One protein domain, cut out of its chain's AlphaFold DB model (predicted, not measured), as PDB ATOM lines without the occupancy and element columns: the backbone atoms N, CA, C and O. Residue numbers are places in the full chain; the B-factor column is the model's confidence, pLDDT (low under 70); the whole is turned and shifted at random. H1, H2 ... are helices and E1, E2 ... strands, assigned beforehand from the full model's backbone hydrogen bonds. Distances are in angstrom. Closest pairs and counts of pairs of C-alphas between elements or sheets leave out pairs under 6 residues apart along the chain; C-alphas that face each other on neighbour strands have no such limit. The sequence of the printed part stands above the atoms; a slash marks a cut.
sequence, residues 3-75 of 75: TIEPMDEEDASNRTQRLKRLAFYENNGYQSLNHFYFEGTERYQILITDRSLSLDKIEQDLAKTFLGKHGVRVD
ATOM      1  N   THR A   3     126.895 134.569 149.650       91.31
ATOM      2  CA  THR A   3     126.796 133.677 150.807       91.31
ATOM      3  C   THR A   3     128.001 132.738 150.841       91.31
ATOM      4  O   THR A   3     128.531 132.362 149.794       91.31
ATOM      5  N   ILE A   4     128.477 132.389 152.037       92.56
ATOM      6  CA  ILE A   4     129.553 131.405 152.245       92.56
ATOM      7  C   ILE A   4     129.167 130.432 153.354       92.56
ATOM      8  O   ILE A   4     128.323 130.747 154.189       92.56
ATOM      9  N   GLU A   5     129.805 129.266 153.399       93.31
ATOM     10  CA  GLU A   5     129.706 128.382 154.559       93.31
ATOM     11  C   GLU A   5     130.173 129.132 155.821       93.31
ATOM     12  O   GLU A   5     131.179 129.840 155.756       93.31
ATOM     13  N   PRO A   6     129.478 129.007 156.958       91.94
ATOM     14  CA  PRO A   6     129.730 129.838 158.128       91.94
ATOM     15  C   PRO A   6     131.034 129.438 158.847       91.94
ATOM     16  O   PRO A   6     131.520 128.309 158.717       91.94
ATOM     17  N   MET A   7     131.651 130.391 159.558       90.19
ATOM     18  CA  MET A   7     132.955 130.192 160.224       90.19
ATOM     19  C   MET A   7     132.866 129.576 161.627       90.19
ATOM     20  O   MET A   7     133.888 129.152 162.165       90.19
ATOM     21  N   ASP A   8     131.676 129.563 162.222       87.88
ATOM     22  CA  ASP A   8     131.387 129.076 163.578       87.88
ATOM     23  C   ASP A   8     131.328 127.538 163.680       87.88
ATOM     24  O   ASP A   8     131.325 126.986 164.777       87.88
ATOM     25  N   GLU A   9     131.358 126.824 162.553       88.50
ATOM     26  CA  GLU A   9     131.554 125.371 162.499       88.50
ATOM     27  C   GLU A   9     133.050 125.025 162.600       88.50
ATOM     28  O   GLU A   9     133.735 124.791 161.598       88.50
ATOM     29  N   GLU A  10     133.580 125.010 163.825       86.31
ATOM     30  CA  GLU A  10     135.015 124.802 164.079       86.31
ATOM     31  C   GLU A  10     135.535 123.429 163.628       86.31
ATOM     32  O   GLU A  10     136.656 123.334 163.123       86.31
ATOM     33  N   ASP A  11     134.699 122.393 163.720       90.31
ATOM     34  CA  ASP A  11     135.042 121.016 163.344       90.31
ATOM     35  C   ASP A  11     134.847 120.721 161.846       90.31
ATOM     36  O   ASP A  11     135.016 119.585 161.391       90.31
ATOM     37  N   ALA A  12     134.494 121.730 161.039       89.69
ATOM     38  CA  ALA A  12     134.305 121.545 159.607       89.69
ATOM     39  C   ALA A  12     135.611 121.091 158.930       89.69
ATOM     40  O   ALA A  12     136.626 121.791 158.932       89.69
ATOM     41  N   SER A  13     135.568 119.947 158.242       93.00
ATOM     42  CA  SER A  13     136.725 119.380 157.528       93.00
ATOM     43  C   SER A  13     137.321 120.326 156.475       93.00
ATOM     44  O   SER A  13     138.508 120.251 156.156       93.00
ATOM     45  N   ASN A  14     136.515 121.258 155.954       93.19
ATOM     46  CA  ASN A  14     136.917 122.270 154.984       93.19
ATOM     47  C   ASN A  14     137.194 123.661 155.599       93.19
ATOM     48  O   ASN A  14     137.350 124.624 154.844       93.19
ATOM     49  N   ARG A  15     137.318 123.801 156.928       93.44
ATOM     50  CA  ARG A  15     137.494 125.096 157.624       93.44
ATOM     51  C   ARG A  15     138.623 125.963 157.062       93.44
ATOM     52  O   ARG A  15     138.429 127.150 156.814       93.44
ATOM     53  N   THR A  16     139.787 125.384 156.765       94.00
ATOM     54  CA  THR A  16     140.910 126.124 156.156       94.00
ATOM     55  C   THR A  16     140.546 126.730 154.796       94.00
ATOM     56  O   THR A  16     141.008 127.816 154.451       94.00
ATOM     57  N   GLN A  17     139.712 126.048 154.004       95.44
ATOM     58  CA  GLN A  17     139.239 126.569 152.718       95.44
ATOM     59  C   GLN A  17     138.211 127.684 152.921       95.44
ATOM     60  O   GLN A  17     138.260 128.686 152.209       95.44
ATOM     61  N   ARG A  18     137.323 127.533 153.914       95.12
ATOM     62  CA  ARG A  18     136.349 128.559 154.310       95.12
ATOM     63  C   ARG A  18     137.050 129.870 154.699       95.12
ATOM     64  O   ARG A  18     136.740 130.912 154.130       95.12
ATOM     65  N   LEU A  19     138.091 129.795 155.536       94.12
ATOM     66  CA  LEU A  19     138.905 130.952 155.944       94.12
ATOM     67  C   LEU A  19     139.612 131.639 154.766       94.12
ATOM     68  O   LEU A  19     139.618 132.863 154.678       94.12
ATOM     69  N   LYS A  20     140.180 130.867 153.828       95.81
ATOM     70  CA  LYS A  20     140.791 131.434 152.611       95.81
ATOM     71  C   LYS A  20     139.772 132.196 151.764       95.81
ATOM     72  O   LYS A  20     140.097 133.252 151.230       95.81
ATOM     73  N   ARG A  21     138.552 131.661 151.641       95.69
ATOM     74  CA  ARG A  21     137.466 132.297 150.887       95.69
ATOM     75  C   ARG A  21     137.005 133.585 151.561       95.69
ATOM     76  O   ARG A  21     136.865 134.593 150.877       95.69
ATOM     77  N   LEU A  22     136.850 133.565 152.886       95.12
ATOM     78  CA  LEU A  22     136.514 134.753 153.667       95.12
ATOM     79  C   LEU A  22     137.562 135.855 153.471       95.12
ATOM     80  O   LEU A  22     137.210 136.937 153.015       95.12
ATOM     81  N   ALA A  23     138.845 135.550 153.692       95.94
ATOM     82  CA  ALA A  23     139.929 136.520 153.527       95.94
ATOM     83  C   ALA A  23     140.003 137.083 152.096       95.94
ATOM     84  O   ALA A  23     140.269 138.268 151.894       95.94
ATOM     85  N   PHE A  24     139.745 136.248 151.082       96.81
ATOM     86  CA  PHE A  24     139.644 136.710 149.700       96.81
ATOM     87  C   PHE A  24     138.512 137.731 149.530       96.81
ATOM     88  O   PHE A  24     138.742 138.791 148.956       96.81
ATOM     89  N   TYR A  25     137.308 137.452 150.032       96.12
ATOM     90  CA  TYR A  25     136.180 138.375 149.893       96.12
ATOM     91  C   TYR A  25     136.364 139.657 150.709       96.12
ATOM     92  O   TYR A  25     136.072 140.738 150.197       96.12
ATOM     93  N   GLU A  26     136.913 139.569 151.919       95.19
ATOM     94  CA  GLU A  26     137.231 140.736 152.748       95.19
ATOM     95  C   GLU A  26     138.223 141.675 152.056       95.19
ATOM     96  O   GLU A  26     137.985 142.881 151.974       95.19
ATOM     97  N   ASN A  27     139.271 141.125 151.432       96.94
ATOM     98  CA  ASN A  27     140.211 141.903 150.617       96.94
ATOM     99  C   ASN A  27     139.555 142.571 149.394       96.94
ATOM    100  O   ASN A  27     140.105 143.526 148.848       96.94
ATOM    101  N   ASN A  28     138.384 142.093 148.968       95.69
ATOM    102  CA  ASN A  28     137.589 142.664 147.880       95.69
ATOM    103  C   ASN A  28     136.432 143.552 148.388       95.69
ATOM    104  O   ASN A  28     135.506 143.853 147.636       95.69
ATOM    105  N   GLY A  29     136.474 143.980 149.655       94.56
ATOM    106  CA  GLY A  29     135.522 144.934 150.228       94.56
ATOM    107  C   GLY A  29     134.219 144.319 150.736       94.56
ATOM    108  O   GLY A  29     133.308 145.057 151.110       94.56
ATOM    109  N   TYR A  30     134.113 142.990 150.767       95.56
ATOM    110  CA  TYR A  30     132.994 142.324 151.424       95.56
ATOM    111  C   TYR A  30     133.188 142.278 152.933       95.56
ATOM    112  O   TYR A  30     134.300 142.287 153.449       95.56
ATOM    113  N   GLN A  31     132.077 142.196 153.649       92.25
ATOM    114  CA  GLN A  31     132.051 142.106 155.097       92.25
ATOM    115  C   GLN A  31     130.994 141.094 155.513       92.25
ATOM    116  O   GLN A  31     129.901 141.060 154.940       92.25
ATOM    117  N   SER A  32     131.328 140.274 156.507       89.50
ATOM    118  CA  SER A  32     130.397 139.309 157.089       89.50
ATOM    119  C   SER A  32     129.314 140.042 157.884       89.50
ATOM    120  O   SER A  32     129.623 140.896 158.721       89.50
ATOM    121  N   LEU A  33     128.056 139.679 157.656       87.00
ATOM    122  CA  LEU A  33     126.948 140.004 158.545       87.00
ATOM    123  C   LEU A  33     126.729 138.851 159.529       87.00
ATOM    124  O   LEU A  33     126.856 137.683 159.161       87.00
ATOM    125  N   ASN A  34     126.277 139.173 160.742       84.88
ATOM    126  CA  ASN A  34     125.687 138.194 161.669       84.88
ATOM    127  C   ASN A  34     124.250 137.850 161.238       84.88
ATOM    128  O   ASN A  34     123.306 137.930 162.015       84.88
ATOM    129  N   HIS A  35     124.077 137.577 159.948       86.12
ATOM    130  CA  HIS A  35     122.828 137.144 159.349       86.12
ATOM    131  C   HIS A  35     123.122 135.912 158.512       86.12
ATOM    132  O   HIS A  35     124.097 135.869 157.752       86.12
ATOM    133  N   PHE A  36     122.245 134.930 158.647       89.06
ATOM    134  CA  PHE A  36     122.390 133.634 158.025       89.06
ATOM    135  C   PHE A  36     121.220 133.371 157.095       89.06
ATOM    136  O   PHE A  36     120.066 133.652 157.416       89.06
ATOM    137  N   TYR A  37     121.544 132.829 155.933       87.69
ATOM    138  CA  TYR A  37     120.601 132.345 154.948       87.69
ATOM    139  C   TYR A  37     120.509 130.827 155.028       87.69
ATOM    140  O   TYR A  37     121.528 130.148 155.167       87.69
ATOM    141  N   PHE A  38     119.294 130.301 154.908       87.06
ATOM    142  CA  PHE A  38     119.033 128.868 154.953       87.06
ATOM    143  C   PHE A  38     118.422 128.406 153.635       87.06
ATOM    144  O   PHE A  38     117.405 128.957 153.212       87.06
ATOM    145  N   GLU A  39     119.007 127.376 153.026       85.25
ATOM    146  CA  GLU A  39     118.451 126.676 151.864       85.25
ATOM    147  C   GLU A  39     118.217 125.208 152.236       85.25
ATOM    148  O   GLU A  39     119.140 124.398 152.321       85.25
ATOM    149  N   GLY A  40     116.963 124.854 152.525       85.06
ATOM    150  CA  GLY A  40     116.655 123.541 153.093       85.06
ATOM    151  C   GLY A  40     117.318 123.344 154.463       85.06
ATOM    152  O   GLY A  40     116.919 123.987 155.433       85.06
ATOM    153  N   THR A  41     118.284 122.425 154.549       84.25
ATOM    154  CA  THR A  41     119.083 122.155 155.761       84.25
ATOM    155  C   THR A  41     120.432 122.864 155.764       84.25
ATOM    156  O   THR A  41     121.111 122.863 156.787       84.25
ATOM    157  N   GLU A  42     120.830 123.446 154.634       86.25
ATOM    158  CA  GLU A  42     122.107 124.131 154.501       86.25
ATOM    159  C   GLU A  42     122.016 125.531 155.107       86.25
ATOM    160  O   GLU A  42     121.021 126.241 154.924       86.25
ATOM    161  N   ARG A  43     123.069 125.929 155.823       89.50
ATOM    162  CA  ARG A  43     123.199 127.243 156.454       89.50
ATOM    163  C   ARG A  43     124.382 127.976 155.848       89.50
ATOM    164  O   ARG A  43     125.473 127.422 155.737       89.50
ATOM    165  N   TYR A  44     124.180 129.246 155.524       90.88
ATOM    166  CA  TYR A  44     125.204 130.099 154.944       90.88
ATOM    167  C   TYR A  44     125.244 131.458 155.628       90.88
ATOM    168  O   TYR A  44     124.210 132.026 155.962       90.88
ATOM    169  N   GLN A  45     126.436 132.015 155.791       92.12
ATOM    170  CA  GLN A  45     126.632 133.374 156.271       92.12
ATOM    171  C   GLN A  45     126.573 134.370 155.111       92.12
ATOM    172  O   GLN A  45     127.126 134.118 154.038       92.12
ATOM    173  N   ILE A  46     125.919 135.512 155.325       91.69
ATOM    174  CA  ILE A  46     125.751 136.550 154.305       91.69
ATOM    175  C   ILE A  46     126.937 137.520 154.318       91.69
ATOM    176  O   ILE A  46     127.343 138.025 155.366       91.69
ATOM    177  N   LEU A  47     127.468 137.818 153.128       93.00
ATOM    178  CA  LEU A  47     128.499 138.826 152.893       93.00
ATOM    179  C   LEU A  47     127.958 139.964 152.022       93.00
ATOM    180  O   LEU A  47     127.399 139.749 150.940       93.00
ATOM    181  N   ILE A  48     128.206 141.197 152.452       92.56
ATOM    182  CA  ILE A  48     127.777 142.423 151.765       92.56
ATOM    183  C   ILE A  48     128.949 143.374 151.539       92.56
ATOM    184  O   ILE A  48     129.910 143.381 152.298       92.56
ATOM    185  N   THR A  49     128.851 144.199 150.503       92.19
ATOM    186  CA  THR A  49     129.750 145.341 150.262       92.19
ATOM    187  C   THR A  49     129.126 146.665 150.703       92.19
ATOM    188  O   THR A  49     129.839 147.641 150.908       92.19
ATOM    189  N   ASP A  50     127.800 146.709 150.856       88.50
ATOM    190  CA  ASP A  50     127.033 147.900 151.214       88.50
ATOM    191  C   ASP A  50     126.219 147.644 152.489       88.50
ATOM    192  O   ASP A  50     125.271 146.858 152.489       88.50
ATOM    193  N   ARG A  51     126.602 148.313 153.584       80.69
ATOM    194  CA  ARG A  51     125.938 148.211 154.897       80.69
ATOM    195  C   ARG A  51     124.595 148.933 154.970       80.69
ATOM    196  O   ARG A  51     123.899 148.774 155.965       80.69
ATOM    197  N   SER A  52     124.243 149.734 153.967       85.12
ATOM    198  CA  SER A  52     122.957 150.434 153.928       85.12
ATOM    199  C   SER A  52     121.800 149.551 153.448       85.12
ATOM    200  O   SER A  52     120.641 149.959 153.538       85.12
ATOM    201  N   LEU A  53     122.092 148.336 152.964       82.19
ATOM    202  CA  LEU A  53     121.077 147.383 152.525       82.19
ATOM    203  C   LEU A  53     120.161 146.979 153.686       82.19
ATOM    204  O   LEU A  53     120.620 146.507 154.726       82.19
ATOM    205  N   SER A  54     118.851 147.127 153.484       85.25
ATOM    206  CA  SER A  54     117.849 146.623 154.420       85.25
ATOM    207  C   SER A  54     117.754 145.097 154.360       85.25
ATOM    208  O   SER A  54     118.066 144.478 153.339       85.25
ATOM    209  N   LEU A  55     117.261 144.489 155.441       80.12
ATOM    210  CA  LEU A  55     117.042 143.042 155.492       80.12
ATOM    211  C   LEU A  55     116.061 142.556 154.427       80.12
ATOM    212  O   LEU A  55     116.358 141.581 153.748       80.12
ATOM    213  N   ASP A  56     114.974 143.288 154.183       83.31
ATOM    214  CA  ASP A  56     114.026 142.956 153.110       83.31
ATOM    215  C   ASP A  56     114.709 142.923 151.738       83.31
ATOM    216  O   ASP A  56     114.416 142.079 150.891       83.31
ATOM    217  N   LYS A  57     115.649 143.847 151.504       85.81
ATOM    218  CA  LYS A  57     116.389 143.915 150.246       85.81
ATOM    219  C   LYS A  57     117.357 142.740 150.109       85.81
ATOM    220  O   LYS A  57     117.460 142.163 149.027       85.81
ATOM    221  N   ILE A  58     118.010 142.370 151.210       85.06
ATOM    222  CA  ILE A  58     118.855 141.177 151.326       85.06
ATOM    223  C   ILE A  58     118.032 139.913 151.034       85.06
ATOM    224  O   ILE A  58     118.408 139.127 150.169       85.06
ATOM    225  N   GLU A  59     116.874 139.736 151.671       82.25
ATOM    226  CA  GLU A  59     115.993 138.584 151.438       82.25
ATOM    227  C   GLU A  59     115.528 138.492 149.982       82.25
ATOM    228  O   GLU A  59     115.622 137.427 149.370       82.25
ATOM    229  N   GLN A  60     115.079 139.606 149.396       83.50
ATOM    230  CA  GLN A  60     114.632 139.642 148.002       83.50
ATOM    231  C   GLN A  60     115.744 139.297 147.012       83.50
ATOM    232  O   GLN A  60     115.489 138.641 146.001       83.50
ATOM    233  N   ASP A  61     116.967 139.765 147.254       84.25
ATOM    234  CA  ASP A  61     118.086 139.497 146.355       84.25
ATOM    235  C   ASP A  61     118.615 138.057 146.522       84.25
ATOM    236  O   ASP A  61     119.013 137.439 145.531       84.25
ATOM    237  N   LEU A  62     118.517 137.465 147.720       82.75
ATOM    238  CA  LEU A  62     118.795 136.038 147.938       82.75
ATOM    239  C   LEU A  62     117.737 135.142 147.282       82.75
ATOM    240  O   LEU A  62     118.094 134.189 146.593       82.75
ATOM    241  N   ALA A  63     116.452 135.480 147.403       79.75
ATOM    242  CA  ALA A  63     115.356 134.728 146.783       79.75
ATOM    243  C   ALA A  63     115.458 134.652 145.246       79.75
ATOM    244  O   ALA A  63     114.982 133.702 144.634       79.75
ATOM    245  N   LYS A  64     116.102 135.632 144.598       78.62
ATOM    246  CA  LYS A  64     116.372 135.594 143.146       78.62
ATOM    247  C   LYS A  64     117.502 134.643 142.760       78.62
ATOM    248  O   LYS A  64     117.610 134.279 141.593       78.62
ATOM    249  N   THR A  65     118.372 134.308 143.708       73.38
ATOM    250  CA  THR A  65     119.601 133.551 143.459       73.38
ATOM    251  C   THR A  65     119.392 132.047 143.661       73.38
ATOM    252  O   THR A  65     120.024 131.252 142.970       73.38
ATOM    253  N   PHE A  66     118.474 131.649 144.546       70.38
ATOM    254  CA  PHE A  66     118.259 130.252 144.936       70.38
ATOM    255  C   PHE A  66     116.807 129.820 144.682       70.38
ATOM    256  O   PHE A  66     115.872 130.581 144.915       70.38
ATOM    257  N   LEU A  67     116.609 128.592 144.193       66.50
ATOM    258  CA  LEU A  67     115.315 128.089 143.694       66.50
ATOM    259  C   LEU A  67     114.520 127.269 144.739       66.50
ATOM    260  O   LEU A  67     113.499 126.667 144.402       66.50
ATOM    261  N   GLY A  68     114.993 127.208 145.990       68.94
ATOM    262  CA  GLY A  68     114.441 126.379 147.070       68.94
ATOM    263  C   GLY A  68     113.674 127.142 148.159       68.94
ATOM    264  O   GLY A  68     113.514 128.357 148.114       68.94
ATOM    265  N   LYS A  69     113.192 126.417 149.182       71.69
ATOM    266  CA  LYS A  69     112.625 127.040 150.393       71.69
ATOM    267  C   LYS A  69     113.724 127.789 151.139       71.69
ATOM    268  O   LYS A  69     114.727 127.176 151.501       71.69
ATOM    269  N   HIS A  70     113.485 129.067 151.407       75.88
ATOM    270  CA  HIS A  70     114.509 129.970 151.905       75.88
ATOM    271  C   HIS A  70     114.041 130.895 153.031       75.88
ATOM    272  O   HIS A  70     112.855 131.213 153.134       75.88
ATOM    273  N   GLY A  71     114.990 131.374 153.837       76.81
ATOM    274  CA  GLY A  71     114.761 132.414 154.843       76.81
ATOM    275  C   GLY A  71     116.064 132.987 155.399       76.81
ATOM    276  O   GLY A  71     117.094 132.310 155.372       76.81
ATOM    277  N   VAL A  72     116.012 134.225 155.900       75.88
ATOM    278  CA  VAL A  72     117.129 134.883 156.593       75.88
ATOM    279  C   VAL A  72     116.832 134.939 158.090       75.88
ATOM    280  O   VAL A  72     115.702 135.193 158.502       75.88
ATOM    281  N   ARG A  73     117.833 134.654 158.927       78.88
ATOM    282  CA  ARG A  73     117.728 134.747 160.391       78.88
ATOM    283  C   ARG A  73     118.969 135.393 160.992       78.88
ATOM    284  O   ARG A  73     120.045 135.364 160.397       78.88
ATOM    285  N   VAL A  74     118.785 135.957 162.177       72.94
ATOM    286  CA  VAL A  74     119.853 136.430 163.063       72.94
ATOM    287  C   VAL A  74     120.123 135.325 164.084       72.94
ATOM    288  O   VAL A  74     119.153 134.753 164.584       72.94
ATOM    289  N   ASP A  75     121.395 135.040 164.365       61.47
ATOM    290  CA  ASP A  75     121.821 134.310 165.575       61.47
ATOM    291  C   ASP A  75     122.255 135.309 166.656       61.47
ATOM    292  O   ASP A  75     122.910 136.321 166.297       61.47
TER     293      ASP A  75
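Overview. This is residues 3 to 75 of the 75 residues of an uncharacterized protein of Streptococcus thermophilus CAG:236 (UniProt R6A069). A small, strongly twisted sheet of three strands stands between two helices: H2 packs on it, while H1, toward the opposite end of the domain, only grazes it with residues 22 to 26. Residues 3 to 14, with no named element, lead from a short pairing with E2 to H1. The printed part has 73 residues with two named helices and three named strands, in the order H1, E1, E2, H2, E3; the sheet runs E2, E1, E3, all antiparallel. The class is mixed, and the whole is compact, with a radius of gyration of the C-alphas of 12.4 A and spans of 31 by 28 by 21 A.

Arrangement. Residues 3 to 4 pair antiparallel with residues 45 to 46 of E2, residues 42 to 48. H1, residues 15 to 27, comes closest to E1, residues 31 to 39, at the C-alphas of Tyr 25 and Gln 31, 7.6 A apart. E1 and E2 form a hairpin, with N 37 and O 44 within hydrogen-bond range at 2.8 A. H2, residues 55 to 63, has a height over the sheet of 6.9 A; it lies only just over E1, with 3 C-alphas, slantwise to the strands at 49 degrees to E1 on the local plane. E3, residues 70 to 74, is antiparallel to E1, with N 36 and O 73 at 2.8 A. The closest C-alphas of H2 and E3 are those of Glu 59 and Val 72, 6.4 A apart. E2, H2 and E3 make a split strand-helix-strand unit, two strands running the same way with E1 between them, and its crossover is right-handed. H1 and H2 are apart; in both, every O i to N i+4 pair is within hydrogen-bond range.

Along the chain. H1 begins at C-alpha 15 (137.494, 125.096, 157.624) and is 18.4 A long. E1, 20.8 A, bends by 80 degrees at residue 34; E2 is 19.3 A long, H2 12.2 A. E3, 14.0 A, ends at C-alpha 74 (119.853, 136.430, 163.063).

Size, cuts and confidence. The C-alphas of Ser 13 and Ser 52, the two farthest apart, are 34.2 A apart. The printed part has no cut and no long link. Its mean pLDDT is 86.8; residues 67 to 68 and 75 are under 70.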